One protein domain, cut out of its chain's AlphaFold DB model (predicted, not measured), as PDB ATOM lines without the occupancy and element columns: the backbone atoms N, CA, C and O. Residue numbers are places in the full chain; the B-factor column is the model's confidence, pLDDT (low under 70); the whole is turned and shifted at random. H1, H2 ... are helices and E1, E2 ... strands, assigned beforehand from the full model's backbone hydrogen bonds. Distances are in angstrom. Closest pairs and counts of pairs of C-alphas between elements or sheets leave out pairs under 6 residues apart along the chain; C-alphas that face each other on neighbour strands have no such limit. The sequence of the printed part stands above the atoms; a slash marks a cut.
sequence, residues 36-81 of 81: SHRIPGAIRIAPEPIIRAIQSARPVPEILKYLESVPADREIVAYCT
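AT A GLANCE: This is residues 36 to 81 of the 81 residues of the protein "Rhodanese-like domain-containing protein" of Chloroflexi bacterium (UniProt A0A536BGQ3). Two short helices, H1 and H2, lie side by side as a hairpin at one end of a flat, loosely built shape; at the other end lie the leading stretch, residues 36 to 42, and a single strand, E1, which runs crosswise to the helices and makes no sheet with another named strand. The middle between hairpin and strand is loose, and E1 stays clear of both helices. The printed part has 46 residues with two named helices and one named strand, in the order H1, H2, E1; the class is mixed, helices and strands, with 22 residues in named elements, under half of those printed. The whole is loose, with a radius of gyration of the C-alphas of 12.2 A, and the C-alphas span 33 by 27 by 12 A.

IN THESE COORDINATES: The printed part begins at Ser 36, with its C-alpha at (75.350, 41.340, 58.040), and residues 36 to 46 hold no named element; residues 43 and 44 are strand, a run too short to bear a name. H1 is residues 47 to 55, from C-alpha 47 at (91.434, 35.247, 66.230), and measures 12.2 A from first to last C-alpha. H2 is residues 60 to 67 and measures 11.1 A. E1 is residues 75 to 79, measures 13.1 A and ends with C-alpha 79 at (84.582, 43.769, 69.158). Residues 80 and 81 follow it.

HOW THE PARTS SIT: H1 and H2 form a helical hairpin. They touch, with 5 pairs of C-alphas within 8 A; the closest C-alphas are those of Ile 50 and Ile 63, 6.0 A apart. Their centres are 10.1 A apart. They run opposite ways at a shallow tilt of 6 degrees. In H1 every O i to N i+4 pair is within hydrogen-bond range; in H2 1 of 4 such pairs is, beside 3 of 5 O i to N i+3 pairs. E1 pairs with no named strand. H1 and E1 are apart, and H2 and E1 are apart too, though they follow each other in the chain.

THE WHOLE: The outline is flat. The two C-alphas farthest apart are those of Ser 36 and Pro 59, at 35.4 A, while the first and last printed C-alphas, of Ser 36 and Thr 81, are 10.2 A apart. The printed part has no cut, and Thr 81 is the chain's last residue. The link from H1 to H2, with 4 residues, is tight; the link from H2 to E1, with 7 residues, is short; no link is long. The mean pLDDT of the printed part is 94.5, and no printed residue is under 70.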
ATOM      1  N   SER A  36      76.063  40.417  58.936       91.12
ATOM      2  CA  SER A  36      75.350  41.340  58.040       91.12
ATOM      3  C   SER A  36      75.818  42.796  58.133       91.12
ATOM      4  O   SER A  36      75.750  43.523  57.143       91.12
ATOM      5  N   HIS A  37      76.317  43.227  59.294       91.81
ATOM      6  CA  HIS A  37      76.760  44.601  59.538       91.81
ATOM      7  C   HIS A  37      78.074  44.636  60.309       91.81
ATOM      8  O   HIS A  37      78.298  43.840  61.216       91.81
ATOM      9  N   ARG A  38      78.946  45.579  59.949       93.00
ATOM     10  CA  ARG A  38      80.267  45.773  60.559       93.00
ATOM     11  C   ARG A  38      80.503  47.255  60.790       93.00
ATOM     12  O   ARG A  38      79.928  48.083  60.081       93.00
ATOM     13  N   ILE A  39      81.359  47.580  61.753       94.81
ATOM     14  CA  ILE A  39      81.761  48.967  61.987       94.81
ATOM     15  C   ILE A  39      82.594  49.425  60.773       94.81
ATOM     16  O   ILE A  39      83.577  48.760  60.432       94.81
ATOM     17  N   PRO A  40      82.218  50.517  60.079       91.62
ATOM     18  CA  PRO A  40      82.997  51.028  58.954       91.62
ATOM     19  C   PRO A  40      84.441  51.342  59.361       91.62
ATOM     20  O   PRO A  40      84.684  51.889  60.433       91.62
ATOM     21  N   GLY A  41      85.403  50.987  58.506       91.81
ATOM     22  CA  GLY A  41      86.828  51.207  58.781       91.81
ATOM     23  C   GLY A  41      87.446  50.257  59.814       91.81
ATOM     24  O   GLY A  41      88.615  50.429  60.151       91.81
ATOM     25  N   ALA A  42      86.708  49.253  60.302       96.06
ATOM     26  CA  ALA A  42      87.252  48.269  61.232       96.06
ATOM     27  C   ALA A  42      88.390  47.445  60.622       96.06
ATOM     28  O   ALA A  42      88.290  46.926  59.505       96.06
ATOM     29  N   ILE A  43      89.454  47.273  61.405       97.00
ATOM     30  CA  ILE A  43      90.562  46.384  61.070       97.00
ATOM     31  C   ILE A  43      90.133  44.964  61.416       97.00
ATOM     32  O   ILE A  43      89.783  44.669  62.559       97.00
ATOM     33  N   ARG A  44      90.170  44.063  60.434       95.69
ATOM     34  CA  ARG A  44      89.861  42.655  60.671       95.69
ATOM     35  C   ARG A  44      91.085  41.916  61.204       95.69
ATOM     36  O   ARG A  44      92.096  41.843  60.508       95.69
ATOM     37  N   ILE A  45      90.943  41.261  62.356       97.06
ATOM     38  CA  ILE A  45      91.932  40.311  62.876       97.06
ATOM     39  C   ILE A  45      91.223  39.006  63.210       97.06
ATOM     40  O   ILE A  45      90.513  38.895  64.203       97.06
ATOM     41  N   ALA A  46      91.421  37.994  62.369       96.19
ATOM     42  CA  ALA A  46      90.929  36.656  62.665       96.19
ATOM     43  C   ALA A  46      91.603  36.134  63.952       96.19
ATOM     44  O   ALA A  46      92.835  36.148  64.030       96.19
ATOM     45  N   PRO A  47      90.847  35.664  64.959       96.12
ATOM     46  CA  PRO A  47      91.434  35.247  66.230       96.12
ATOM     47  C   PRO A  47      92.159  33.897  66.131       96.12
ATOM     48  O   PRO A  47      93.054  33.611  66.925       96.12
ATOM     49  N   GLU A  48      91.804  33.046  65.162       97.12
ATOM     50  CA  GLU A  48      92.260  31.653  65.130       97.12
ATOM     51  C   GLU A  48      93.781  31.480  64.970       97.12
ATOM     52  O   GLU A  48      94.345  30.635  65.670       97.12
ATOM     53  N   PRO A  49      94.486  32.229  64.094       96.06
ATOM     54  CA  PRO A  49      95.944  32.149  64.005       96.06
ATOM     55  C   PRO A  49      96.641  32.536  65.316       96.06
ATOM     56  O   PRO A  49      97.572  31.847  65.730       96.06
ATOM     57  N   ILE A  50      96.147  33.572  66.001       95.88
ATOM     58  CA  ILE A  50      96.695  34.046  67.280       95.88
ATOM     59  C   ILE A  50      96.477  32.995  68.370       95.88
ATOM     60  O   ILE A  50      97.427  32.607  69.047       95.88
ATOM     61  N   ILE A  51      95.253  32.470  68.498       95.88
ATOM     62  CA  ILE A  51      94.924  31.414  69.468       95.88
ATOM     63  C   ILE A  51      95.804  30.179  69.240       95.88
ATOM     64  O   ILE A  51      96.402  29.677  70.190       95.88
ATOM     65  N   ARG A  52      95.945  29.717  67.989       96.88
ATOM     66  CA  ARG A  52      96.796  28.561  67.655       96.88
ATOM     67  C   ARG A  52      98.266  28.801  67.992       96.88
ATOM     68  O   ARG A  52      98.928  27.897  68.504       96.88
ATOM     69  N   ALA A  53      98.776  29.998  67.715       95.88
ATOM     70  CA  ALA A  53     100.156  30.361  68.015       95.88
ATOM     71  C   ALA A  53     100.416  30.404  69.531       95.88
ATOM     72  O   ALA A  53     101.423  29.861  69.983       95.88
ATOM     73  N   ILE A  54      99.480  30.950  70.317       95.50
ATOM     74  CA  ILE A  54      99.538  30.943  71.788       95.50
ATOM     75  C   ILE A  54      99.502  29.508  72.326       95.50
ATOM     76  O   ILE A  54     100.354  29.134  73.128       95.50
ATOM     77  N   GLN A  55      98.556  28.684  71.864       96.88
ATOM     78  CA  GLN A  55      98.420  27.282  72.289       96.88
ATOM     79  C   GLN A  55      99.667  26.448  71.977       96.88
ATOM     80  O   GLN A  55      99.994  25.524  72.716       96.88
ATOM     81  N   SER A  56     100.373  26.795  70.903       96.75
ATOM     82  CA  SER A  56     101.609  26.133  70.480       96.75
ATOM     83  C   SER A  56     102.869  26.775  71.076       96.75
ATOM     84  O   SER A  56     103.967  26.477  70.613       96.75
ATOM     85  N   ALA A  57     102.723  27.686  72.049       96.25
ATOM     86  CA  ALA A  57     103.812  28.426  72.692       96.25
ATOM     87  C   ALA A  57     104.796  29.080  71.697       96.25
ATOM     88  O   ALA A  57     106.010  29.100  71.919       96.25
ATOM     89  N   ARG A  58     104.283  29.606  70.576       95.00
ATOM     90  CA  ARG A  58     105.110  30.301  69.579       95.00
ATOM     91  C   ARG A  58     105.721  31.573  70.189       95.00
ATOM     92  O   ARG A  58     105.074  32.216  71.020       95.00
ATOM     93  N   PRO A  59     106.934  31.979  69.771       96.56
ATOM     94  CA  PRO A  59     107.547  33.217  70.240       96.56
ATOM     95  C   PRO A  59     106.655  34.441  69.994       96.56
ATOM     96  O   PRO A  59     106.070  34.583  68.920       96.56
ATOM     97  N   VAL A  60     106.613  35.368  70.957       94.50
ATOM     98  CA  VAL A  60     105.811  36.607  70.876       94.50
ATOM     99  C   VAL A  60     106.013  37.377  69.562       94.50
ATOM    100  O   VAL A  60     105.003  37.747  68.964       94.50
ATOM    101  N   PRO A  61     107.243  37.571  69.037       95.31
ATOM    102  CA  PRO A  61     107.436  38.281  67.770       95.31
ATOM    103  C   PRO A  61     106.701  37.653  66.582       95.31
ATOM    104  O   PRO A  61     106.342  38.352  65.644       95.31
ATOM    105  N   GLU A  62     106.460  36.342  66.605       94.69
ATOM    106  CA  GLU A  62     105.699  35.678  65.550       94.69
ATOM    107  C   GLU A  62     104.194  35.897  65.688       94.69
ATOM    108  O   GLU A  62     103.502  35.996  64.680       94.69
ATOM    109  N   ILE A  63     103.693  36.008  66.921       94.25
ATOM    110  CA  ILE A  63     102.287  36.325  67.199       94.25
ATOM    111  C   ILE A  63     101.989  37.774  66.795       94.25
ATOM    112  O   ILE A  63     100.945  38.044  66.205       94.25
ATOM    113  N   LEU A  64     102.922  38.695  67.059       93.69
ATOM    114  CA  LEU A  64     102.779  40.116  66.727       93.69
ATOM    115  C   LEU A  64     102.603  40.373  65.225       93.69
ATOM    116  O   LEU A  64     101.968  41.360  64.866       93.69
ATOM    117  N   LYS A  65     103.055  39.460  64.354       94.81
ATOM    118  CA  LYS A  65     102.824  39.545  62.900       94.81
ATOM    119  C   LYS A  65     101.340  39.617  62.538       94.81
ATOM    120  O   LYS A  65     100.962  40.256  61.566       94.81
ATOM    121  N   TYR A  66     100.475  38.987  63.336       94.44
ATOM    122  CA  TYR A  66      99.025  39.032  63.123       94.44
ATOM    123  C   TYR A  66      98.385  40.363  63.546       94.44
ATOM    124  O   TYR A  66      97.200  40.567  63.288       94.44
ATOM    125  N   LEU A  67      99.146  41.251  64.194       94.00
ATOM    126  CA  LEU A  67      98.699  42.548  64.701       94.00
ATOM    127  C   LEU A  67      99.346  43.732  63.958       94.00
ATOM    128  O   LEU A  67      99.117  44.871  64.343       94.00
ATOM    129  N   GLU A  68     100.124  43.500  62.895       93.31
ATOM    130  CA  GLU A  68     100.855  44.557  62.162       93.31
ATOM    131  C   GLU A  68      99.947  45.625  61.537       93.31
ATOM    132  O   GLU A  68     100.370  46.760  61.333       93.31
ATOM    133  N   SER A  69      98.692  45.282  61.242       92.25
ATOM    134  CA  SER A  69      97.699  46.231  60.731       92.25
ATOM    135  C   SER A  69      97.152  47.174  61.807       92.25
ATOM    136  O   SER A  69      96.448  48.127  61.473       92.25
ATOM    137  N   VAL A  70      97.449  46.918  63.083       93.38
ATOM    138  CA  VAL A  70      96.950  47.698  64.212       93.38
ATOM    139  C   VAL A  70      97.895  48.864  64.504       93.38
ATOM    140  O   VAL A  70      99.097  48.650  64.669       93.38
ATOM    141  N   PRO A  71      97.383  50.102  64.611       93.19
ATOM    142  CA  PRO A  71      98.198  51.241  65.007       93.19
ATOM    143  C   PRO A  71      98.730  51.075  66.434       93.19
ATOM    144  O   PRO A  71      97.986  50.735  67.350       93.19
ATOM    145  N   ALA A  72     100.015  51.364  66.622       90.38
ATOM    146  CA  ALA A  72     100.658  51.333  67.936       90.38
ATOM    147  C   ALA A  72     100.405  52.609  68.764       90.38
ATOM    148  O   ALA A  72     100.685  52.634  69.959       90.38
ATOM    149  N   ASP A  73      99.905  53.668  68.127       92.06
ATOM    150  CA  ASP A  73      99.758  55.021  68.671       92.06
ATOM    151  C   ASP A  73      98.304  55.411  68.980       92.06
ATOM    152  O   ASP A  73      98.046  56.535  69.408       92.06
ATOM    153  N   ARG A  74      97.348  54.500  68.770       92.19
ATOM    154  CA  ARG A  74      95.913  54.752  68.962       92.19
ATOM    155  C   ARG A  74      95.270  53.704  69.852       92.19
ATOM    156  O   ARG A  74      95.707  52.555  69.902       92.19
ATOM    157  N   GLU A  75      94.203  54.102  70.540       94.56
ATOM    158  CA  GLU A  75      93.434  53.180  71.370       94.56
ATOM    159  C   GLU A  75      92.765  52.112  70.497       94.56
ATOM    160  O   GLU A  75      92.216  52.396  69.432       94.56
ATOM    161  N   ILE A  76      92.798  50.863  70.958       95.19
ATOM    162  CA  ILE A  76      92.185  49.732  70.267       95.19
ATOM    163  C   ILE A  76      90.913  49.347  71.007       95.19
ATOM    164  O   ILE A  76      90.964  48.979  72.181       95.19
ATOM    165  N   VAL A  77      89.785  49.345  70.301       95.94
ATOM    166  CA  VAL A  77      88.531  48.787  70.817       95.94
ATOM    167  C   VAL A  77      88.192  47.547  70.003       95.94
ATOM    168  O   VAL A  77      87.746  47.625  68.857       95.94
ATOM    169  N   ALA A  78      88.430  46.382  70.602       95.31
ATOM    170  CA  ALA A  78      88.079  45.106  69.998       95.31
ATOM    171  C   ALA A  78      86.580  44.812  70.158       95.31
ATOM    172  O   ALA A  78      86.004  45.054  71.220       95.31
ATOM    173  N   TYR A  79      85.964  44.243  69.125       95.50
ATOM    174  CA  TYR A  79      84.582  43.769  69.158       95.50
ATOM    175  C   TYR A  79      84.435  42.439  68.406       95.50
ATOM    176  O   TYR A  79      85.219  42.116  67.512       95.50
ATOM    177  N   CYS A  80      83.417  41.664  68.769       93.44
ATOM    178  CA  CYS A  80      83.003  40.453  68.067       93.44
ATOM    179  C   CYS A  80      81.474  40.389  67.980       93.44
ATOM    180  O   CYS A  80      80.785  41.137  68.676       93.44
ATOM    181  N   THR A  81      80.972  39.509  67.112       87.94
ATOM    182  CA  THR A  81      79.544  39.152  67.021       87.94
ATOM    183  C   THR A  81      79.202  38.016  67.973       87.94
ATOM    184  O   THR A  81      80.023  37.073  68.055       87.94
TER     185      THR A  81